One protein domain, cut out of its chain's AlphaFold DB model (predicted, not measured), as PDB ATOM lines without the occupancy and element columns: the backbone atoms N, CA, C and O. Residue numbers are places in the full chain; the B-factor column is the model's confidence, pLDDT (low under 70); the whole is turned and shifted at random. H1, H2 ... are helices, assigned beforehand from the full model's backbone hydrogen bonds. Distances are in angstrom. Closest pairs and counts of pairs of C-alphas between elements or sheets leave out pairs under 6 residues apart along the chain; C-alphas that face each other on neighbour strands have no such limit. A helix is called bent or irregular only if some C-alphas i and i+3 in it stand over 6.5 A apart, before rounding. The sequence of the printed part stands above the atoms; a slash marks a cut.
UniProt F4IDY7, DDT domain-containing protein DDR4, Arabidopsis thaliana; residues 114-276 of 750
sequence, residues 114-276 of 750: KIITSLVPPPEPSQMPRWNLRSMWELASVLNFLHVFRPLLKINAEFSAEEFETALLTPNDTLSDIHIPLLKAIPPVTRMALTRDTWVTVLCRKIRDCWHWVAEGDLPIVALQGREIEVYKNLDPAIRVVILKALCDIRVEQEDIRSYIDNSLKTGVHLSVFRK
ATOM      1  N   LYS A 114      63.500  14.527  25.506       52.76
ATOM      2  CA  LYS A 114      64.945  14.810  25.651       52.76
ATOM      3  C   LYS A 114      65.789  13.683  26.260       52.76
ATOM      4  O   LYS A 114      67.001  13.837  26.314       52.76
ATOM      5  N   ILE A 115      65.162  12.616  26.755       66.95
ATOM      6  CA  ILE A 115      65.823  11.560  27.552       66.95
ATOM      7  C   ILE A 115      65.916  10.229  26.777       66.95
ATOM      8  O   ILE A 115      66.687   9.352  27.143       66.95
ATOM      9  N   ILE A 116      65.156  10.075  25.689       81.44
ATOM     10  CA  ILE A 116      65.062   8.819  24.930       81.44
ATOM     11  C   ILE A 116      66.240   8.709  23.958       81.44
ATOM     12  O   ILE A 116      66.364   9.530  23.046       81.44
ATOM     13  N   THR A 117      67.063   7.672  24.106       84.28
ATOM     14  CA  THR A 117      68.233   7.448  23.246       84.28
ATOM     15  C   THR A 117      67.826   7.075  21.816       84.28
ATOM     16  O   THR A 117      66.916   6.271  21.589       84.28
ATOM     17  N   SER A 118      68.506   7.638  20.814       89.51
ATOM     18  CA  SER A 118      68.257   7.321  19.399       89.51
ATOM     19  C   SER A 118      69.004   6.050  18.988       89.51
ATOM     20  O   SER A 118      70.123   6.114  18.490       89.51
ATOM     21  N   LEU A 119      68.385   4.890  19.217       88.64
ATOM     22  CA  LEU A 119      68.993   3.579  18.955       88.64
ATOM     23  C   LEU A 119      68.998   3.217  17.458       88.64
ATOM     24  O   LEU A 119      70.032   2.815  16.921       88.64
ATOM     25  N   VAL A 120      67.854   3.407  16.792       86.97
ATOM     26  CA  VAL A 120      67.623   3.055  15.381       86.97
ATOM     27  C   VAL A 120      68.003   4.232  14.466       86.97
ATOM     28  O   VAL A 120      67.551   5.354  14.719       86.97
ATOM     29  N   PRO A 121      68.806   4.025  13.404       84.95
ATOM     30  CA  PRO A 121      69.100   5.063  12.417       84.95
ATOM     31  C   PRO A 121      67.893   5.331  11.490       84.95
ATOM     32  O   PRO A 121      67.065   4.441  11.283       84.95
ATOM     33  N   PRO A 122      67.776   6.527  10.879       84.31
ATOM     34  CA  PRO A 122      66.744   6.792   9.878       84.31
ATOM     35  C   PRO A 122      66.851   5.822   8.683       84.31
ATOM     36  O   PRO A 122      67.948   5.660   8.144       84.31
ATOM     37  N   PRO A 123      65.748   5.189   8.242       86.24
ATOM     38  CA  PRO A 123      65.780   4.167   7.199       86.24
ATOM     39  C   PRO A 123      66.094   4.746   5.815       86.24
ATOM     40  O   PRO A 123      65.640   5.834   5.450       86.24
ATOM     41  N   GLU A 124      66.790   3.965   4.988       88.47
ATOM     42  CA  GLU A 124      66.891   4.260   3.559       88.47
ATOM     43  C   GLU A 124      65.509   4.203   2.871       88.47
ATOM     44  O   GLU A 124      64.659   3.384   3.240       88.47
ATOM     45  N   PRO A 125      65.270   4.985   1.797       86.11
ATOM     46  CA  PRO A 125      64.007   4.941   1.052       86.11
ATOM     47  C   PRO A 125      63.732   3.571   0.404       86.11
ATOM     48  O   PRO A 125      62.576   3.218   0.185       86.11
ATOM     49  N   SER A 126      64.781   2.787   0.140       88.78
ATOM     50  CA  SER A 126      64.740   1.382  -0.292       88.78
ATOM     51  C   SER A 126      64.116   0.452   0.762       88.78
ATOM     52  O   SER A 126      63.442  -0.516   0.416       88.78
ATOM     53  N   GLN A 127      64.324   0.757   2.045       89.18
ATOM     54  CA  GLN A 127      63.907  -0.050   3.191       89.18
ATOM     55  C   GLN A 127      62.591   0.431   3.815       89.18
ATOM     56  O   GLN A 127      61.988  -0.313   4.586       89.18
ATOM     57  N   MET A 128      62.116   1.632   3.463       90.36
ATOM     58  CA  MET A 128      60.919   2.270   4.030       90.36
ATOM     59  C   MET A 128      59.691   1.341   4.164       90.36
ATOM     60  O   MET A 128      59.070   1.357   5.225       90.36
ATOM     61  N   PRO A 129      59.347   0.469   3.187       92.43
ATOM     62  CA  PRO A 129      58.229  -0.464   3.349       92.43
ATOM     63  C   PRO A 129      58.456  -1.499   4.463       92.43
ATOM     64  O   PRO A 129      57.533  -1.802   5.210       92.43
ATOM     65  N   ARG A 130      59.685  -2.020   4.610       94.18
ATOM     66  CA  ARG A 130      60.055  -2.947   5.696       94.18
ATOM     67  C   ARG A 130      60.133  -2.222   7.039       94.18
ATOM     68  O   ARG A 130      59.705  -2.774   8.046       94.18
ATOM     69  N   TRP A 131      60.638  -0.987   7.054       93.05
ATOM     70  CA  TRP A 131      60.682  -0.155   8.257       93.05
ATOM     71  C   TRP A 131      59.274   0.138   8.790       93.05
ATOM     72  O   TRP A 131      59.030  -0.090   9.969       93.05
ATOM     73  N   ASN A 132      58.322   0.499   7.919       94.18
ATOM     74  CA  ASN A 132      56.916   0.663   8.300       94.18
ATOM     75  C   ASN A 132      56.359  -0.594   8.995       94.18
ATOM     76  O   ASN A 132      55.730  -0.471  10.041       94.18
ATOM     77  N   LEU A 133      56.635  -1.796   8.465       95.41
ATOM     78  CA  LEU A 133      56.239  -3.059   9.107       95.41
ATOM     79  C   LEU A 133      56.929  -3.273  10.467       95.41
ATOM     80  O   LEU A 133      56.286  -3.718  11.411       95.41
ATOM     81  N   ARG A 134      58.215  -2.928  10.598       94.38
ATOM     82  CA  ARG A 134      58.979  -3.004  11.862       94.38
ATOM     83  C   ARG A 134      58.567  -1.943  12.899       94.38
ATOM     84  O   ARG A 134      58.866  -2.092  14.080       94.38
ATOM     85  N   SER A 135      57.846  -0.899  12.492       92.92
ATOM     86  CA  SER A 135      57.187   0.054  13.397       92.92
ATOM     87  C   SER A 135      55.773  -0.372  13.823       92.92
ATOM     88  O   SER A 135      55.151   0.317  14.630       92.92
ATOM     89  N   MET A 136      55.260  -1.503  13.325       93.42
ATOM     90  CA  MET A 136      53.984  -2.080  13.758       93.42
ATOM     91  C   MET A 136      54.196  -3.057  14.916       93.42
ATOM     92  O   MET A 136      54.989  -3.995  14.825       93.42
ATOM     93  N   TRP A 137      53.444  -2.874  15.999       92.83
ATOM     94  CA  TRP A 137      53.424  -3.820  17.122       92.83
ATOM     95  C   TRP A 137      52.640  -5.085  16.762       92.83
ATOM     96  O   TRP A 137      52.921  -6.167  17.267       92.83
ATOM     97  N   GLU A 138      51.703  -4.962  15.822       93.98
ATOM     98  CA  GLU A 138      50.942  -6.052  15.231       93.98
ATOM     99  C   GLU A 138      51.872  -7.086  14.574       93.98
ATOM    100  O   GLU A 138      51.600  -8.281  14.654       93.98
ATOM    101  N   LEU A 139      53.003  -6.657  13.990       94.95
ATOM    102  CA  LEU A 139      54.010  -7.575  13.447       94.95
ATOM    103  C   LEU A 139      54.684  -8.383  14.564       94.95
ATOM    104  O   LEU A 139      54.804  -9.598  14.440       94.95
ATOM    105  N   ALA A 140      55.097  -7.728  15.652       92.98
ATOM    106  CA  ALA A 140      55.741  -8.390  16.787       92.98
ATOM    107  C   ALA A 140      54.774  -9.332  17.532       92.98
ATOM    108  O   ALA A 140      55.147 -10.441  17.898       92.98
ATOM    109  N   SER A 141      53.506  -8.935  17.682       92.05
ATOM    110  CA  SER A 141      52.431  -9.790  18.206       92.05
ATOM    111  C   SER A 141      52.217 -11.036  17.330       92.05
ATOM    112  O   SER A 141      52.142 -12.145  17.861       92.05
ATOM    113  N   VAL A 142      52.209 -10.889  15.997       94.10
ATOM    114  CA  VAL A 142      52.106 -12.014  15.050       94.10
ATOM    115  C   VAL A 142      53.336 -12.925  15.094       94.10
ATOM    116  O   VAL A 142      53.164 -14.143  15.126       94.10
ATOM    117  N   LEU A 143      54.557 -12.379  15.119       93.43
ATOM    118  CA  LEU A 143      55.794 -13.166  15.237       93.43
ATOM    119  C   LEU A 143      55.797 -13.988  16.533       93.43
ATOM    120  O   LEU A 143      55.917 -15.211  16.477       93.43
ATOM    121  N   ASN A 144      55.507 -13.349  17.666       91.24
ATOM    122  CA  ASN A 144      55.495 -14.000  18.971       91.24
ATOM    123  C   ASN A 144      54.335 -15.014  19.107       91.24
ATOM    124  O   ASN A 144      54.504 -16.072  19.711       91.24
ATOM    125  N   PHE A 145      53.170 -14.770  18.492       92.93
ATOM    126  CA  PHE A 145      52.116 -15.786  18.367       92.93
ATOM    127  C   PHE A 145      52.586 -16.995  17.539       92.93
ATOM    128  O   PHE A 145      52.326 -18.143  17.912       92.93
ATOM    129  N   LEU A 146      53.269 -16.753  16.415       92.57
ATOM    130  CA  LEU A 146      53.780 -17.814  15.547       92.57
ATOM    131  C   LEU A 146      54.869 -18.630  16.247       92.57
ATOM    132  O   LEU A 146      54.827 -19.849  16.126       92.57
ATOM    133  N   HIS A 147      55.764 -17.994  17.007       89.92
ATOM    134  CA  HIS A 147      56.745 -18.635  17.889       89.92
ATOM    135  C   HIS A 147      56.066 -19.597  18.879       89.92
ATOM    136  O   HIS A 147      56.286 -20.810  18.827       89.92
ATOM    137  N   VAL A 148      55.166 -19.076  19.723       89.87
ATOM    138  CA  VAL A 148      54.531 -19.832  20.819       89.87
ATOM    139  C   VAL A 148      53.665 -20.992  20.309       89.87
ATOM    140  O   VAL A 148      53.705 -22.088  20.868       89.87
ATOM    141  N   PHE A 149      52.883 -20.792  19.242       91.96
ATOM    142  CA  PHE A 149      51.903 -21.790  18.785       91.96
ATOM    143  C   PHE A 149      52.328 -22.602  17.552       91.96
ATOM    144  O   PHE A 149      51.583 -23.496  17.135       91.96
ATOM    145  N   ARG A 150      53.532 -22.379  16.997       90.62
ATOM    146  CA  ARG A 150      54.098 -23.137  15.857       90.62
ATOM    147  C   ARG A 150      53.880 -24.657  15.936       90.62
ATOM    148  O   ARG A 150      53.385 -25.224  14.953       90.62
ATOM    149  N   PRO A 151      54.196 -25.331  17.068       87.85
ATOM    150  CA  PRO A 151      54.131 -26.792  17.153       87.85
ATOM    151  C   PRO A 151      52.688 -27.309  17.170       87.85
ATOM    152  O   PRO A 151      52.379 -28.330  16.556       87.85
ATOM    153  N   LEU A 152      51.788 -26.574  17.830       91.10
ATOM    154  CA  LEU A 152      50.359 -26.883  17.912       91.10
ATOM    155  C   LEU A 152      49.667 -26.699  16.552       91.10
ATOM    156  O   LEU A 152      48.876 -27.543  16.129       91.10
ATOM    157  N   LEU A 153      50.011 -25.617  15.845       91.68
ATOM    158  CA  LEU A 153      49.461 -25.261  14.536       91.68
ATOM    159  C   LEU A 153      49.981 -26.141  13.388       91.68
ATOM    160  O   LEU A 153      49.352 -26.177  12.331       91.68
ATOM    161  N   LYS A 154      51.094 -26.863  13.588       90.03
ATOM    162  CA  LYS A 154      51.745 -27.722  12.578       90.03
ATOM    163  C   LYS A 154      52.168 -26.927  11.332       90.03
ATOM    164  O   LYS A 154      51.923 -27.328  10.193       90.03
ATOM    165  N   ILE A 155      52.786 -25.765  11.568       91.50
ATOM    166  CA  ILE A 155      53.377 -24.916  10.523       91.50
ATOM    167  C   ILE A 155      54.756 -25.487  10.166       91.50
ATOM    168  O   ILE A 155      55.774 -25.130  10.756       91.50
ATOM    169  N   ASN A 156      54.767 -26.407   9.200       86.76
ATOM    170  CA  ASN A 156      55.968 -27.137   8.778       86.76
ATOM    171  C   ASN A 156      56.947 -26.301   7.929       86.76
ATOM    172  O   ASN A 156      58.076 -26.730   7.719       86.76
ATOM    173  N   ALA A 157      56.521 -25.154   7.389       88.21
ATOM    174  CA  ALA A 157      57.361 -24.314   6.538       88.21
ATOM    175  C   ALA A 157      58.312 -23.471   7.399       88.21
ATOM    176  O   ALA A 157      57.872 -22.524   8.050       88.21
ATOM    177  N   GLU A 158      59.593 -23.829   7.443       90.17
ATOM    178  CA  GLU A 158      60.652 -23.051   8.101       90.17
ATOM    179  C   GLU A 158      60.872 -21.708   7.380       90.17
ATOM    180  O   GLU A 158      60.876 -21.650   6.152       90.17
ATOM    181  N   PHE A 159      60.980 -20.624   8.155       92.34
ATOM    182  CA  PHE A 159      61.232 -19.261   7.678       92.34
ATOM    183  C   PHE A 159      61.815 -18.405   8.808       92.34
ATOM    184  O   PHE A 159      61.419 -18.552   9.968       92.34
ATOM    185  N   SER A 160      62.693 -17.477   8.441       92.35
ATOM    186  CA  SER A 160      63.157 -16.364   9.277       92.35
ATOM    187  C   SER A 160      62.159 -15.197   9.291       92.35
ATOM    188  O   SER A 160      61.283 -15.084   8.422       92.35
ATOM    189  N   ALA A 161      62.307 -14.279  10.247       93.50
ATOM    190  CA  ALA A 161      61.513 -13.054  10.295       93.50
ATOM    191  C   ALA A 161      61.703 -12.175   9.043       93.50
ATOM    192  O   ALA A 161      60.748 -11.573   8.558       93.50
ATOM    193  N   GLU A 162      62.910 -12.126   8.478       92.25
ATOM    194  CA  GLU A 162      63.250 -11.365   7.270       92.25
ATOM    195  C   GLU A 162      62.563 -11.936   6.019       92.25
ATOM    196  O   GLU A 162      62.096 -11.179   5.161       92.25
ATOM    197  N   GLU A 163      62.461 -13.262   5.909       94.03
ATOM    198  CA  GLU A 163      61.712 -13.935   4.839       94.03
ATOM    199  C   GLU A 163      60.204 -13.719   4.991       94.03
ATOM    200  O   GLU A 163      59.515 -13.474   3.999       94.03
ATOM    201  N   PHE A 164      59.694 -13.728   6.224       95.61
ATOM    202  CA  PHE A 164      58.294 -13.435   6.528       95.61
ATOM    203  C   PHE A 164      57.922 -11.965   6.267       95.61
ATOM    204  O   PHE A 164      56.912 -11.695   5.617       95.61
ATOM    205  N   GLU A 165      58.766 -11.004   6.650       95.71
ATOM    206  CA  GLU A 165      58.637  -9.597   6.241       95.71
ATOM    207  C   GLU A 165      58.656  -9.462   4.715       95.71
ATOM    208  O   GLU A 165      57.872  -8.712   4.139       95.71
ATOM    209  N   THR A 166      59.520 -10.215   4.032       95.66
ATOM    210  CA  THR A 166      59.591 -10.207   2.563       95.66
ATOM    211  C   THR A 166      58.332 -10.809   1.932       95.66
ATOM    212  O   THR A 166      57.870 -10.299   0.914       95.66
ATOM    213  N   ALA A 167      57.712 -11.811   2.557       95.92
ATOM    214  CA  ALA A 167      56.411 -12.349   2.163       95.92
ATOM    215  C   ALA A 167      55.265 -11.340   2.395       95.92
ATOM    216  O   ALA A 167      54.381 -11.180   1.552       95.92
ATOM    217  N   LEU A 168      55.297 -10.603   3.510       96.67
ATOM    218  CA  LEU A 168      54.346  -9.529   3.820       96.67
ATOM    219  C   LEU A 168      54.492  -8.315   2.893       96.67
ATOM    220  O   LEU A 168      53.501  -7.641   2.629       96.67
ATOM    221  N   LEU A 169      55.680  -8.062   2.340       96.01
ATOM    222  CA  LEU A 169      55.882  -7.090   1.264       96.01
ATOM    223  C   LEU A 169      55.410  -7.664  -0.081       96.01
ATOM    224  O   LEU A 169      54.387  -7.237  -0.621       96.01
ATOM    225  N   THR A 170      56.116  -8.676  -0.587       94.74
ATOM    226  CA  THR A 170      55.845  -9.378  -1.851       94.74
ATOM    227  C   THR A 170      55.184 -10.738  -1.582       94.74
ATOM    228  O   THR A 170      55.882 -11.674  -1.188       94.74
ATOM    229  N   PRO A 171      53.860 -10.881  -1.795       93.92
ATOM    230  CA  PRO A 171      53.118 -12.067  -1.377       93.92
ATOM    231  C   PRO A 171      53.564 -13.320  -2.135       93.92
ATOM    232  O   PRO A 171      53.377 -13.431  -3.348       93.92
ATOM    233  N   ASN A 172      54.137 -14.264  -1.388       93.11
ATOM    234  CA  ASN A 172      54.712 -15.516  -1.871       93.11
ATOM    235  C   ASN A 172      54.040 -16.737  -1.199       93.11
ATOM    236  O   ASN A 172      53.058 -16.603  -0.463       93.11
ATOM    237  N   ASP A 173      54.575 -17.933  -1.453       93.53
ATOM    238  CA  ASP A 173      54.037 -19.192  -0.929       93.53
ATOM    239  C   ASP A 173      54.006 -19.275   0.609       93.53
ATOM    240  O   ASP A 173      53.065 -19.868   1.145       93.53
ATOM    241  N   THR A 174      54.948 -18.653   1.334       94.36
ATOM    242  CA  THR A 174      55.019 -18.786   2.803       94.36
ATOM    243  C   THR A 174      53.812 -18.147   3.487       94.36
ATOM    244  O   THR A 174      53.324 -18.682   4.483       94.36
ATOM    245  N   LEU A 175      53.225 -17.087   2.906       95.09
ATOM    246  CA  LEU A 175      51.939 -16.566   3.381       95.09
ATOM    247  C   LEU A 175      50.851 -17.640   3.311       95.09
ATOM    248  O   LEU A 175      50.076 -17.765   4.257       95.09
ATOM    249  N   SER A 176      50.787 -18.424   2.233       94.32
ATOM    250  CA  SER A 176      49.801 -19.502   2.120       94.32
ATOM    251  C   SER A 176      50.074 -20.618   3.131       94.32
ATOM    252  O   SER A 176      49.145 -21.077   3.795       94.32
ATOM    253  N   ASP A 177      51.341 -20.979   3.338       94.27
ATOM    254  CA  ASP A 177      51.743 -22.046   4.257       94.27
ATOM    255  C   ASP A 177      51.553 -21.661   5.742       94.27
ATOM    256  O   ASP A 177      51.410 -22.546   6.584       94.27
ATOM    257  N   ILE A 178      51.459 -20.360   6.061       94.82
ATOM    258  CA  ILE A 178      51.073 -19.825   7.381       94.82
ATOM    259  C   ILE A 178      49.545 -19.683   7.512       94.82
ATOM    260  O   ILE A 178      48.952 -20.164   8.479       94.82
ATOM    261  N   HIS A 179      48.870 -19.054   6.541       95.14
ATOM    262  CA  HIS A 179      47.426 -18.798   6.624       95.14
ATOM    263  C   HIS A 179      46.596 -20.092   6.560       95.14
ATOM    264  O   HIS A 179      45.556 -20.184   7.213       95.14
ATOM    265  N   ILE A 180      47.030 -21.111   5.808       94.44
ATOM    266  CA  ILE A 180      46.293 -22.376   5.657       94.44
ATOM    267  C   ILE A 180      46.149 -23.123   7.006       94.44
ATOM    268  O   ILE A 180      45.024 -23.508   7.335       94.44
ATOM    269  N   PRO A 181      47.206 -23.321   7.820       93.35
ATOM    270  CA  PRO A 181      47.091 -23.819   9.194       93.35
ATOM    271  C   PRO A 181      46.174 -22.990  10.102       93.35
ATOM    272  O   PRO A 181      45.310 -23.567  10.763       93.35
ATOM    273  N   LEU A 182      46.293 -21.656  10.100       94.10
ATOM    274  CA  LEU A 182      45.446 -20.779  10.923       94.10
ATOM    275  C   LEU A 182      43.959 -20.951  10.565       94.10
ATOM    276  O   LEU A 182      43.124 -21.234  11.420       94.10
ATOM    277  N   LEU A 183      43.618 -20.865   9.280       94.49
ATOM    278  CA  LEU A 183      42.233 -20.914   8.802       94.49
ATOM    279  C   LEU A 183      41.561 -22.295   8.957       94.49
ATOM    280  O   LEU A 183      40.331 -22.365   8.909       94.49
ATOM    281  N   LYS A 184      42.327 -23.386   9.138       91.28
ATOM    282  CA  LYS A 184      41.794 -24.755   9.318       91.28
ATOM    283  C   LYS A 184      41.060 -24.955  10.643       91.28
ATOM    284  O   LYS A 184      40.031 -25.627  10.647       91.28
ATOM    285  N   ALA A 185      41.593 -24.413  11.737       85.62
ATOM    286  CA  ALA A 185      41.099 -24.677  13.091       85.62
ATOM    287  C   ALA A 185      39.902 -23.796  13.495       85.62
ATOM    288  O   ALA A 185      39.091 -24.197  14.321       85.62
ATOM    289  N   ILE A 186      39.763 -22.615  12.886       90.30
ATOM    290  CA  ILE A 186      38.671 -21.670  13.162       90.30
ATOM    291  C   ILE A 186      37.331 -22.276  12.685       90.30
ATOM    292  O   ILE A 186      37.219 -22.599  11.497       90.30
ATOM    293  N   PRO A 187      36.280 -22.394  13.517       86.42
ATOM    294  CA  PRO A 187      34.938 -22.785  13.081       86.42
ATOM    295  C   PRO A 187      34.244 -21.709  12.209       86.42
ATOM    296  O   PRO A 187      34.675 -20.560  12.176       86.42
ATOM    297  N   PRO A 188      33.179 -22.045  11.460       86.65
ATOM    298  CA  PRO A 188      32.837 -23.393  11.025       86.65
ATOM    299  C   PRO A 188      33.928 -23.958  10.101       86.65
ATOM    300  O   PRO A 188      34.569 -23.222   9.339       86.65
ATOM    301  N   VAL A 189      34.127 -25.276  10.150       82.40
ATOM    302  CA  VAL A 189      35.096 -25.974   9.292       82.40
ATOM    303  C   VAL A 189      34.713 -25.776   7.821       82.40
ATOM    304  O   VAL A 189      33.563 -25.987   7.426       82.40
ATOM    305  N   THR A 190      35.670 -25.345   6.997       84.25
ATOM    306  CA  THR A 190      35.422 -25.094   5.573       84.25
ATOM    307  C   THR A 190      35.138 -26.397   4.822       84.25
ATOM    308  O   THR A 190      35.941 -27.324   4.840       84.25
ATOM    309  N   ARG A 191      34.009 -26.445   4.102       83.65
ATOM    310  CA  ARG A 191      33.699 -27.531   3.148       83.65
ATOM    311  C   ARG A 191      34.487 -27.419   1.837       83.65
ATOM    312  O   ARG A 191      34.554 -28.387   1.091       83.65
ATOM    313  N   MET A 192      35.050 -26.247   1.535       86.09
ATOM    314  CA  MET A 192      35.980 -26.083   0.417       86.09
ATOM    315  C   MET A 192      37.371 -26.545   0.847       86.09
ATOM    316  O   MET A 192      37.834 -26.161   1.924       86.09
ATOM    317  N   ALA A 193      38.041 -27.310  -0.020       86.44
ATOM    318  CA  ALA A 193      39.446 -27.656   0.145       86.44
ATOM    319  C   ALA A 193      40.284 -26.376   0.270       86.44
ATOM    320  O   ALA A 193      40.158 -25.464  -0.551       86.44
ATOM    321  N   LEU A 194      41.108 -26.310   1.315       91.24
ATOM    322  CA  LEU A 194      41.917 -25.141   1.634       91.24
ATOM    323  C   LEU A 194      43.313 -25.303   1.016       91.24
ATOM    324  O   LEU A 194      44.177 -25.972   1.582       91.24
ATOM    325  N   THR A 195      43.485 -24.731  -0.172       92.21
ATOM    326  CA  THR A 195      44.682 -24.813  -1.018       92.21
ATOM    327  C   THR A 195      45.283 -23.422  -1.228       92.21
ATOM    328  O   THR A 195      44.694 -22.416  -0.823       92.21
ATOM    329  N   ARG A 196      46.447 -23.351  -1.888       91.72
ATOM    330  CA  ARG A 196      47.152 -22.090  -2.176       91.72
ATOM    331  C   ARG A 196      46.334 -21.093  -3.014       91.72
ATOM    332  O   ARG A 196      46.528 -19.891  -2.861       91.72
ATOM    333  N   ASP A 197      45.358 -21.573  -3.785       90.64
ATOM    334  CA  ASP A 197      44.456 -20.736  -4.589       90.64
ATOM    335  C   ASP A 197      43.153 -20.349  -3.865       90.64
ATOM    336  O   ASP A 197      42.499 -19.389  -4.256       90.64
ATOM    337  N   THR A 198      42.739 -21.074  -2.816       93.20
ATOM    338  CA  THR A 198      41.417 -20.884  -2.176       93.20
ATOM    339  C   THR A 198      41.466 -20.255  -0.785       93.20
ATOM    340  O   THR A 198      40.426 -19.824  -0.274       93.20
ATOM    341  N   TRP A 199      42.638 -20.179  -0.145       95.06
ATOM    342  CA  TRP A 199      42.739 -19.689   1.233       95.06
ATOM    343  C   TRP A 199      42.308 -18.229   1.393       95.06
ATOM    344  O   TRP A 199      41.650 -17.925   2.383       95.06
ATOM    345  N   VAL A 200      42.566 -17.351   0.415       95.90
ATOM    346  CA  VAL A 200      42.120 -15.941   0.458       95.90
ATOM    347  C   VAL A 200      40.588 -15.845   0.451       95.90
ATOM    348  O   VAL A 200      39.999 -15.102   1.236       95.90
ATOM    349  N   THR A 201      39.911 -16.662  -0.361       94.55
ATOM    350  CA  THR A 201      38.443 -16.758  -0.384       94.55
ATOM    351  C   THR A 201      37.873 -17.224   0.961       94.55
ATOM    352  O   THR A 201      36.820 -16.747   1.391       94.55
ATOM    353  N   VAL A 202      38.546 -18.159   1.640       94.29
ATOM    354  CA  VAL A 202      38.124 -18.661   2.960       94.29
ATOM    355  C   VAL A 202      38.444 -17.660   4.074       94.29
ATOM    356  O   VAL A 202      37.596 -17.452   4.941       94.29
ATOM    357  N   LEU A 203      39.599 -16.992   4.010       95.15
ATOM    358  CA  LEU A 203      39.995 -15.873   4.868       95.15
ATOM    359  C   LEU A 203      38.901 -14.811   4.905       95.15
ATOM    360  O   LEU A 203      38.319 -14.592   5.964       95.15
ATOM    361  N   CYS A 204      38.547 -14.244   3.748       94.42
ATOM    362  CA  CYS A 204      37.540 -13.186   3.634       94.42
ATOM    363  C   CYS A 204      36.204 -13.566   4.294       94.42
ATOM    364  O   CYS A 204      35.548 -12.725   4.897       94.42
ATOM    365  N   ARG A 205      35.793 -14.840   4.204       92.65
ATOM    366  CA  ARG A 205      34.554 -15.335   4.829       92.65
ATOM    367  C   ARG A 205      34.665 -15.517   6.342       92.65
ATOM    368  O   ARG A 205      33.651 -15.391   7.014       92.65
ATOM    369  N   LYS A 206      35.853 -15.844   6.864       91.97
ATOM    370  CA  LYS A 206      36.088 -16.052   8.300       91.97
ATOM    371  C   LYS A 206      36.235 -14.741   9.058       91.97
ATOM    372  O   LYS A 206      35.649 -14.608  10.123       91.97
ATOM    373  N   ILE A 207      36.950 -13.762   8.501       93.59
ATOM    374  CA  ILE A 207      37.110 -12.462   9.167       93.59
ATOM    375  C   ILE A 207      35.849 -11.594   9.091       93.59
ATOM    376  O   ILE A 207      35.619 -10.833  10.020       93.59
ATOM    377  N   ARG A 208      34.999 -11.729   8.057       92.20
ATOM    378  CA  ARG A 208      33.814 -10.868   7.843       92.20
ATOM    379  C   ARG A 208      32.950 -10.679   9.094       92.20
ATOM    380  O   ARG A 208      32.593  -9.551   9.415       92.20
ATOM    381  N   ASP A 209      32.623 -11.772   9.780       89.27
ATOM    382  CA  ASP A 209      31.698 -11.751  10.920       89.27
ATOM    383  C   ASP A 209      32.414 -11.481  12.258       89.27
ATOM    384  O   ASP A 209      31.760 -11.167  13.248       89.27
ATOM    385  N   CYS A 210      33.750 -11.562  12.290       90.08
ATOM    386  CA  CYS A 210      34.567 -11.359  13.493       90.08
ATOM    387  C   CYS A 210      35.305 -10.010  13.528       90.08
ATOM    388  O   CYS A 210      35.698  -9.568  14.600       90.08
ATOM    389  N   TRP A 211      35.495  -9.350  12.379       93.42
ATOM    390  CA  TRP A 211      36.388  -8.193  12.213       93.42
ATOM    391  C   TRP A 211      36.191  -7.110  13.280       93.42
ATOM    392  O   TRP A 211      37.152  -6.674  13.903       93.42
ATOM    393  N   HIS A 212      34.929  -6.769  13.547       90.98
ATOM    394  CA  HIS A 212      34.504  -5.698  14.451       90.98
ATOM    395  C   HIS A 212      34.916  -5.861  15.929       90.98
ATOM    396  O   HIS A 212      34.729  -4.917  16.691       90.98
ATOM    397  N   TRP A 213      35.427  -7.026  16.352       88.78
ATOM    398  CA  TRP A 213      35.948  -7.244  17.712       88.78
ATOM    399  C   TRP A 213      37.448  -7.582  17.774       88.78
ATOM    400  O   TRP A 213      37.994  -7.651  18.871       88.78
ATOM    401  N   VAL A 214      38.129  -7.741  16.630       88.74
ATOM    402  CA  VAL A 214      39.585  -8.022  16.553       88.74
ATOM    403  C   VAL A 214      40.410  -6.894  15.931       88.74
ATOM    404  O   VAL A 214      41.605  -6.770  16.200       88.74
ATOM    405  N   ALA A 215      39.785  -6.048  15.110       90.28
ATOM    406  CA  ALA A 215      40.443  -4.953  14.411       90.28
ATOM    407  C   ALA A 215      39.576  -3.686  14.397       90.28
ATOM    408  O   ALA A 215      38.348  -3.743  14.337       90.28
ATOM    409  N   GLU A 216      40.235  -2.528  14.431       87.47
ATOM    410  CA  GLU A 216      39.590  -1.224  14.274       87.47
ATOM    411  C   GLU A 216      39.473  -0.855  12.781       87.47
ATOM    412  O   GLU A 216      40.363  -1.150  11.981       87.47
ATOM    413  N   GLY A 217      38.390  -0.165  12.408       90.21
ATOM    414  CA  GLY A 217      38.145   0.306  11.037       90.21
ATOM    415  C   GLY A 217      37.387  -0.678  10.136       90.21
ATOM    416  O   GLY A 217      36.986  -1.765  10.553       90.21
ATOM    417  N   ASP A 218      37.154  -0.270   8.886       92.38
ATOM    418  CA  ASP A 218      36.379  -1.042   7.909       92.38
ATOM    419  C   ASP A 218      37.091  -2.333   7.470       92.38
ATOM    420  O   ASP A 218      38.317  -2.399   7.398       92.38
ATOM    421  N   LEU A 219      36.307  -3.362   7.126       92.85
ATOM    422  CA  LEU A 219      36.809  -4.651   6.640       92.85
ATOM    423  C   LEU A 219      37.559  -4.473   5.296       92.85
ATOM    424  O   LEU A 219      36.915  -4.198   4.281       92.85
ATOM    425  N   PRO A 220      38.889  -4.691   5.229       93.14
ATOM    426  CA  PRO A 220      39.701  -4.308   4.068       93.14
ATOM    427  C   PRO A 220      39.551  -5.223   2.846       93.14
ATOM    428  O   PRO A 220      40.042  -4.890   1.767       93.14
ATOM    429  N   ILE A 221      38.930  -6.400   2.991       95.03
ATOM    430  CA  ILE A 221      38.810  -7.376   1.904       95.03
ATOM    431  C   ILE A 221      37.543  -8.233   2.019       95.03
ATOM    432  O   ILE A 221      37.170  -8.704   3.092       95.03
ATOM    433  N   VAL A 222      36.881  -8.450   0.879       93.84
ATOM    434  CA  VAL A 222      35.617  -9.189   0.749       93.84
ATOM    435  C   VAL A 222      35.747 -10.215  -0.379       93.84
ATOM    436  O   VAL A 222      36.366  -9.937  -1.402       93.84
ATOM    437  N   ALA A 223      35.154 -11.402  -0.210       91.58
ATOM    438  CA  ALA A 223      35.186 -12.458  -1.226       91.58
ATOM    439  C   ALA A 223      34.346 -12.074  -2.460       91.58
ATOM    440  O   ALA A 223      33.134 -11.889  -2.355       91.58
ATOM    441  N   LEU A 224      34.983 -12.014  -3.630       91.04
ATOM    442  CA  LEU A 224      34.428 -11.559  -4.907       91.04
ATOM    443  C   LEU A 224      34.795 -12.538  -6.037       91.04
ATOM    444  O   LEU A 224      35.359 -12.169  -7.069       91.04
ATOM    445  N   GLN A 225      34.427 -13.809  -5.834       89.57
ATOM    446  CA  GLN A 225      34.472 -14.876  -6.847       89.57
ATOM    447  C   GLN A 225      35.880 -15.121  -7.434       89.57
ATOM    448  O   GLN A 225      36.024 -15.427  -8.614       89.57
ATOM    449  N   GLY A 226      36.917 -14.994  -6.601       90.23
ATOM    450  CA  GLY A 226      38.328 -15.191  -6.949       90.23
ATOM    451  C   GLY A 226      39.108 -13.884  -7.113       90.23
ATOM    452  O   GLY A 226      40.322 -13.879  -6.920       90.23
ATOM    453  N   ARG A 227      38.437 -12.751  -7.378       93.36
ATOM    454  CA  ARG A 227      39.101 -11.436  -7.497       93.36
ATOM    455  C   ARG A 227      39.777 -11.001  -6.197       93.36
ATOM    456  O   ARG A 227      40.765 -10.274  -6.235       93.36
ATOM    457  N   GLU A 228      39.296 -11.484  -5.052       94.32
ATOM    458  CA  GLU A 228      39.917 -11.256  -3.746       94.32
ATOM    459  C   GLU A 228      41.383 -11.716  -3.686       94.32
ATOM    460  O   GLU A 228      42.168 -11.129  -2.953       94.32
ATOM    461  N   ILE A 229      41.789 -12.705  -4.491       93.63
ATOM    462  CA  ILE A 229      43.177 -13.192  -4.538       93.63
ATOM    463  C   ILE A 229      44.106 -12.110  -5.113       93.63
ATOM    464  O   ILE A 229      45.209 -11.902  -4.611       93.63
ATOM    465  N   GLU A 230      43.655 -11.394  -6.145       94.22
ATOM    466  CA  GLU A 230      44.388 -10.271  -6.741       94.22
ATOM    467  C   GLU A 230      44.335  -9.034  -5.840       94.22
ATOM    468  O   GLU A 230      45.350  -8.362  -5.664       94.22
ATOM    469  N   VAL A 231      43.183  -8.760  -5.213       95.07
ATOM    470  CA  VAL A 231      43.049  -7.670  -4.230       95.07
ATOM    471  C   VAL A 231      44.015  -7.880  -3.065       95.07
ATOM    472  O   VAL A 231      44.787  -6.975  -2.776       95.07
ATOM    473  N   TYR A 232      44.054  -9.072  -2.455       95.90
ATOM    474  CA  TYR A 232      44.964  -9.380  -1.346       95.90
ATOM    475  C   TYR A 232      46.433  -9.166  -1.724       95.90
ATOM    476  O   TYR A 232      47.189  -8.579  -0.952       95.90
ATOM    477  N   LYS A 233      46.841  -9.594  -2.927       94.48
ATOM    478  CA  LYS A 233      48.217  -9.402  -3.412       94.48
ATOM    479  C   LYS A 233      48.596  -7.926  -3.574       94.48
ATOM    480  O   LYS A 233      49.762  -7.585  -3.406       94.48
ATOM    481  N   ASN A 234      47.612  -7.077  -3.866       95.12
ATOM    482  CA  ASN A 234      47.764  -5.634  -4.045       95.12
ATOM    483  C   ASN A 234      47.438  -4.813  -2.779       95.12
ATOM    484  O   ASN A 234      47.518  -3.586  -2.827       95.12
ATOM    485  N   LEU A 235      47.078  -5.447  -1.652       95.60
ATOM    486  CA  LEU A 235      46.902  -4.745  -0.379       95.60
ATOM    487  C   LEU A 235      48.239  -4.188   0.118       95.60
ATOM    488  O   LEU A 235      49.281  -4.849   0.025       95.60
ATOM    489  N   ASP A 236      48.174  -3.011   0.734       95.20
ATOM    490  CA  ASP A 236      49.265  -2.441   1.522       95.20
ATOM    491  C   ASP A 236      49.784  -3.477   2.548       95.20
ATOM    492  O   ASP A 236      48.973  -4.074   3.269       95.20
ATOM    493  N   PRO A 237      51.104  -3.742   2.613       96.04
ATOM    494  CA  PRO A 237      51.699  -4.656   3.586       96.04
ATOM    495  C   PRO A 237      51.234  -4.447   5.034       96.04
ATOM    496  O   PRO A 237      51.016  -5.434   5.737       96.04
ATOM    497  N   ALA A 238      51.009  -3.201   5.469       95.38
ATOM    498  CA  ALA A 238      50.501  -2.922   6.815       95.38
ATOM    499  C   ALA A 238      49.100  -3.521   7.038       95.38
ATOM    500  O   ALA A 238      48.860  -4.211   8.029       95.38
ATOM    501  N   ILE A 239      48.190  -3.367   6.070       95.70
ATOM    502  CA  ILE A 239      46.850  -3.973   6.112       95.70
ATOM    503  C   ILE A 239      46.947  -5.508   6.150       95.70
ATOM    504  O   ILE A 239      46.189  -6.155   6.873       95.70
ATOM    505  N   ARG A 240      47.905  -6.110   5.429       96.50
ATOM    506  CA  ARG A 240      48.144  -7.565   5.485       96.50
ATOM    507  C   ARG A 240      48.620  -8.033   6.866       96.50
ATOM    508  O   ARG A 240      48.187  -9.101   7.297       96.50
ATOM    509  N   VAL A 241      49.412  -7.233   7.587       96.30
ATOM    510  CA  VAL A 241      49.758  -7.503   8.996       96.30
ATOM    511  C   VAL A 241      48.537  -7.384   9.911       96.30
ATOM    512  O   VAL A 241      48.310  -8.298  10.698       96.30
ATOM    513  N   VAL A 242      47.701  -6.345   9.781       95.13
ATOM    514  CA  VAL A 242      46.474  -6.205  10.602       95.13
ATOM    515  C   VAL A 242      45.517  -7.385  10.387       95.13
ATOM    516  O   VAL A 242      44.999  -7.935  11.356       95.13
ATOM    517  N   ILE A 243      45.327  -7.837   9.140       95.85
ATOM    518  CA  ILE A 243      44.519  -9.030   8.828       95.85
ATOM    519  C   ILE A 243      45.090 -10.290   9.498       95.85
ATOM    520  O   ILE A 243      44.328 -11.126   9.986       95.85
ATOM    521  N   LEU A 244      46.416 -10.446   9.528       95.83
ATOM    522  CA  LEU A 244      47.059 -11.615  10.123       95.83
ATOM    523  C   LEU A 244      47.044 -11.567  11.659       95.83
ATOM    524  O   LEU A 244      46.757 -12.586  12.281       95.83
ATOM    525  N   LYS A 245      47.220 -10.388  12.266       94.47
ATOM    526  CA  LYS A 245      47.001 -10.159  13.704       94.47
ATOM    527  C   LYS A 245      45.562 -10.511  14.087       94.47
ATOM    528  O   LYS A 245      45.352 -11.305  14.996       94.47
ATOM    529  N   ALA A 246      44.576 -10.036  13.326       93.86
ATOM    530  CA  ALA A 246      43.171 -10.391  13.521       93.86
ATOM    531  C   ALA A 246      42.910 -11.912  13.427       93.86
ATOM    532  O   ALA A 246      42.069 -12.439  14.152       93.86
ATOM    533  N   LEU A 247      43.636 -12.654  12.577       94.40
ATOM    534  CA  LEU A 247      43.581 -14.123  12.579       94.40
ATOM    535  C   LEU A 247      44.213 -14.742  13.830       94.40
ATOM    536  O   LEU A 247      43.675 -15.729  14.330       94.40
ATOM    537  N   CYS A 248      45.334 -14.206  14.318       93.77
ATOM    538  CA  CYS A 248      45.965 -14.644  15.563       93.77
ATOM    539  C   CYS A 248      45.010 -14.461  16.753       93.77
ATOM    540  O   CYS A 248      44.795 -15.421  17.490       93.77
ATOM    541  N   ASP A 249      44.340 -13.311  16.862       92.09
ATOM    542  CA  ASP A 249      43.315 -13.065  17.885       92.09
ATOM    543  C   ASP A 249      42.191 -14.114  17.818       92.09
ATOM    544  O   ASP A 249      41.915 -14.805  18.800       92.09
ATOM    545  N   ILE A 250      41.575 -14.300  16.635       91.90
ATOM    546  CA  ILE A 250      40.516 -15.308  16.432       91.90
ATOM    547  C   ILE A 250      41.027 -16.706  16.804       91.90
ATOM    548  O   ILE A 250      40.239 -17.541  17.250       91.90
ATOM    549  N   ARG A 251      42.327 -16.985  16.632       91.86
ATOM    550  CA  ARG A 251      42.936 -18.272  16.979       91.86
ATOM    551  C   ARG A 251      43.133 -18.483  18.470       91.86
ATOM    552  O   ARG A 251      42.871 -19.613  18.884       91.86
ATOM    553  N   VAL A 252      43.546 -17.477  19.248       89.88
ATOM    554  CA  VAL A 252      43.660 -17.606  20.718       89.88
ATOM    555  C   VAL A 252      42.287 -17.862  21.346       89.88
ATOM    556  O   VAL A 252      42.179 -18.652  22.278       89.88
ATOM    557  N   GLU A 253      41.212 -17.317  20.766       88.29
ATOM    558  CA  GLU A 253      39.840 -17.591  21.218       88.29
ATOM    559  C   GLU A 253      39.304 -18.999  20.885       88.29
ATOM    560  O   GLU A 253      38.163 -19.312  21.233       88.29
ATOM    561  N   GLN A 254      40.082 -19.867  20.228       91.14
ATOM    562  CA  GLN A 254      39.658 -21.242  19.941       91.14
ATOM    563  C   GLN A 254      40.050 -22.225  21.041       91.14
ATOM    564  O   GLN A 254      41.106 -22.129  21.667       91.14
ATOM    565  N   GLU A 255      39.202 -23.238  21.210       90.69
ATOM    566  CA  GLU A 255      39.334 -24.250  22.257       90.69
ATOM    567  C   GLU A 255      40.647 -25.045  22.184       90.69
ATOM    568  O   GLU A 255      41.184 -25.429  23.216       90.69
ATOM    569  N   ASP A 256      41.220 -25.254  20.996       91.33
ATOM    570  CA  ASP A 256      42.483 -25.986  20.855       91.33
ATOM    571  C   ASP A 256      43.692 -25.205  21.400       91.33
ATOM    572  O   ASP A 256      44.578 -25.811  22.003       91.33
ATOM    573  N   ILE A 257      43.709 -23.874  21.262       91.88
ATOM    574  CA  ILE A 257      44.733 -23.016  21.878       91.88
ATOM    575  C   ILE A 257      44.456 -22.830  23.372       91.88
ATOM    576  O   ILE A 257      45.362 -23.044  24.178       91.88
ATOM    577  N   ARG A 258      43.214 -22.515  23.766       90.20
ATOM    578  CA  ARG A 258      42.831 -22.362  25.182       90.20
ATOM    579  C   ARG A 258      43.150 -23.613  25.999       90.20
ATOM    580  O   ARG A 258      43.825 -23.521  27.021       90.20
ATOM    581  N   SER A 259      42.740 -24.785  25.511       91.72
ATOM    582  CA  SER A 259      43.003 -26.067  26.165       91.72
ATOM    583  C   SER A 259      44.500 -26.395  26.193       91.72
ATOM    584  O   SER A 259      44.989 -26.929  27.186       91.72
ATOM    585  N   TYR A 260      45.272 -26.042  25.158       92.02
ATOM    586  CA  TYR A 260      46.730 -26.210  25.183       92.02
ATOM    587  C   TYR A 260      47.405 -25.348  26.265       92.02
ATOM    588  O   TYR A 260      48.242 -25.865  27.010       92.02
ATOM    589  N   ILE A 261      47.010 -24.077  26.401       90.82
ATOM    590  CA  ILE A 261      47.511 -23.175  27.452       90.82
ATOM    591  C   ILE A 261      47.125 -23.718  28.835       90.82
ATOM    592  O   ILE A 261      47.995 -23.952  29.669       90.82
ATOM    593  N   ASP A 262      45.841 -23.988  29.066       90.85
ATOM    594  CA  ASP A 262      45.298 -24.472  30.342       90.85
ATOM    595  C   ASP A 262      45.941 -25.800  30.796       90.85
ATOM    596  O   ASP A 262      46.417 -25.915  31.928       90.85
ATOM    597  N   ASN A 263      46.074 -26.783  29.900       92.62
ATOM    598  CA  ASN A 263      46.761 -28.042  30.207       92.62
ATOM    599  C   ASN A 263      48.263 -27.844  30.491       92.62
ATOM    600  O   ASN A 263      48.826 -28.539  31.340       92.62
ATOM    601  N   SER A 264      48.914 -26.884  29.831       91.59
ATOM    602  CA  SER A 264      50.323 -26.553  30.082       91.59
ATOM    603  C   SER A 264      50.510 -25.875  31.443       91.59
ATOM    604  O   SER A 264      51.380 -26.280  32.215       91.59
ATOM    605  N   LEU A 265      49.646 -24.915  31.790       90.53
ATOM    606  CA  LEU A 265      49.629 -24.259  33.103       90.53
ATOM    607  C   LEU A 265      49.361 -25.276  34.229       90.53
ATOM    608  O   LEU A 265      50.076 -25.287  35.229       90.53
ATOM    609  N   LYS A 266      48.413 -26.208  34.038       93.30
ATOM    610  CA  LYS A 266      48.156 -27.342  34.955       93.30
ATOM    611  C   LYS A 266      49.347 -28.292  35.111       93.30
ATOM    612  O   LYS A 266      49.495 -28.915  36.159       93.30
ATOM    613  N   THR A 267      50.196 -28.391  34.089       93.62
ATOM    614  CA  THR A 267      51.444 -29.175  34.111       93.62
ATOM    615  C   THR A 267      52.598 -28.409  34.789       93.62
ATOM    616  O   THR A 267      53.642 -28.992  35.068       93.62
ATOM    617  N   GLY A 268      52.413 -27.122  35.110       90.31
ATOM    618  CA  GLY A 268      53.413 -26.274  35.765       90.31
ATOM    619  C   GLY A 268      54.294 -25.460  34.812       90.31
ATOM    620  O   GLY A 268      55.313 -24.924  35.245       90.31
ATOM    621  N   VAL A 269      53.926 -25.345  33.529       89.84
ATOM    622  CA  VAL A 269      54.587 -24.418  32.594       89.84
ATOM    623  C   VAL A 269      54.321 -22.980  33.047       89.84
ATOM    624  O   VAL A 269      53.184 -22.623  33.349       89.84
ATOM    625  N   HIS A 270      55.361 -22.145  33.110       87.37
ATOM    626  CA  HIS A 270      55.219 -20.758  33.556       87.37
ATOM    627  C   HIS A 270      54.512 -19.889  32.503       87.37
ATOM    628  O   HIS A 270      54.733 -20.045  31.302       87.37
ATOM    629  N   LEU A 271      53.698 -18.926  32.951       84.71
ATOM    630  CA  LEU A 271      52.891 -18.084  32.061       84.71
ATOM    631  C   LEU A 271      53.736 -17.256  31.074       84.71
ATOM    632  O   LEU A 271      53.266 -16.969  29.976       84.71
ATOM    633  N   SER A 272      54.992 -16.947  31.417       84.20
ATOM    634  CA  SER A 272      55.922 -16.209  30.544       84.20
ATOM    635  C   SER A 272      56.285 -16.934  29.237       84.20
ATOM    636  O   SER A 272      56.860 -16.325  28.339       84.20
ATOM    637  N   VAL A 273      55.961 -18.230  29.117       85.61
ATOM    638  CA  VAL A 273      56.071 -19.000  27.864       85.61
ATOM    639  C   VAL A 273      54.949 -18.632  26.885       85.61
ATOM    640  O   VAL A 273      55.156 -18.652  25.679       85.61
ATOM    641  N   PHE A 274      53.770 -18.258  27.395       86.27
ATOM    642  CA  PHE A 274      52.605 -17.871  26.588       86.27
ATOM    643  C   PHE A 274      52.419 -16.359  26.471       86.27
ATOM    644  O   PHE A 274      51.792 -15.902  25.523       86.27
ATOM    645  N   ARG A 275      52.945 -15.576  27.420       83.54
ATOM    646  CA  ARG A 275      52.872 -14.111  27.436       83.54
ATOM    647  C   ARG A 275      54.266 -13.528  27.629       83.54
ATOM    648  O   ARG A 275      54.863 -13.736  28.676       83.54
ATOM    649  N   LYS A 276      54.780 -12.775  26.655       84.91
ATOM    650  CA  LYS A 276      56.140 -12.230  26.748       84.91
ATOM    651  C   LYS A 276      56.211 -11.109  27.795       84.91
ATOM    652  O   LYS A 276      55.431 -10.156  27.756       84.91
TER     653      LYS A 276
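What this domain is: This is residues 114 to 276 of the 750 residues of the protein "DDT domain-containing protein DDR4" of Arabidopsis thaliana (UniProt F4IDY7). Helix H8 runs through the middle of a cluster of mostly crossed helices: the longest helix, H2, crosses it, H1, H3, H4 and H6 also pack on it, and H5 and H7 extend the cluster beyond H4. H9 lies at one far end and touches no helix, while the tail of residues 114 to 121 sticks out. The printed part has 163 residues with nine named helices, H1 to H9 in that order, and no named strand; the class is all helix. It is compact, with a radius of gyration of the C-alphas of 16.9 A and spans of 53 by 48 by 31 A.

Where its parts are: Find C-alpha 137 at (53.424, -3.820, 17.122); from there H2, residues 137 to 153, runs 22.0 A. It has a kink of 43 degrees near residue 147 and is irregular, with C-alphas 148 and 151 7.9 A apart. H8, residues 237 to 252, starts at C-alpha (51.699, -4.656, 3.586) and runs 22.9 A. H4, residues 173 to 185, spans 19.9 A and is neither bent nor irregular, but only just: C-alphas 182 and 185 are 6.2 A apart. Look for H1 at residues 128 to 134, H3 at 161 to 169, H5 at 199 to 207, H6 at 211 to 214 and H7 at 227 to 234. H9, residues 255 to 266, runs 15.8 A and ends at C-alpha (48.156, -27.342, 34.955).

How they stand to each other: Start with H2: its residues 138 to 145 alone touch H8, at residues 241 to 248 alone, at a steep tilt of 45 degrees, the same way; the closest C-alphas, of Val 142 and Lys 245, are 5.6 A apart. H8 is the hub, touching five helices. Its residues 237 to 241 alone touch H1 at a shallow tilt of 16 degrees, with C-alphas of Leu 133 and Ala 238 closest at 6.2 A. The same residues alone touch H3, closest at C-alphas of Leu 169 and Pro 237, 5.4 A. Residues 244 to 251 alone touch H4 at a shallow tilt of 29 degrees, closest at C-alphas of Leu 182 and Arg 251, 7.0 A. Residues 246 to 250 alone touch H6, closest at C-alphas of Val 214 and Ala 246, 5.3 A. Farther out, H5 touches H4, closest at C-alphas of Ile 180 and Trp 199, 6.3 A. H7 touches H5, about perpendicular at 88 degrees, closest at C-alphas of Val 200 and Ile 229, 5.8 A. H9 is near H2, close but not clearly touching, with C-alphas of Leu 152 and Ile 257 closest at 7.9 A. Every O i to N i+4 pair is within hydrogen-bond range in H1, H3, H7, H8 and H9, against 11 of 13 in H2, 7 of 9 in H4 and 4 of 5 in H5; H6 is too short for such a pair.

The domain as a whole: The two C-alphas farthest apart, of Lys 114 and Arg 191, are 57.2 A apart. The printed part has no cut. The links H4 to H5 and H6 to H7 are long, with 13 and 12 residues. Mean pLDDT of the printed part is 91.2; look to residues 114 to 115 for values under 70.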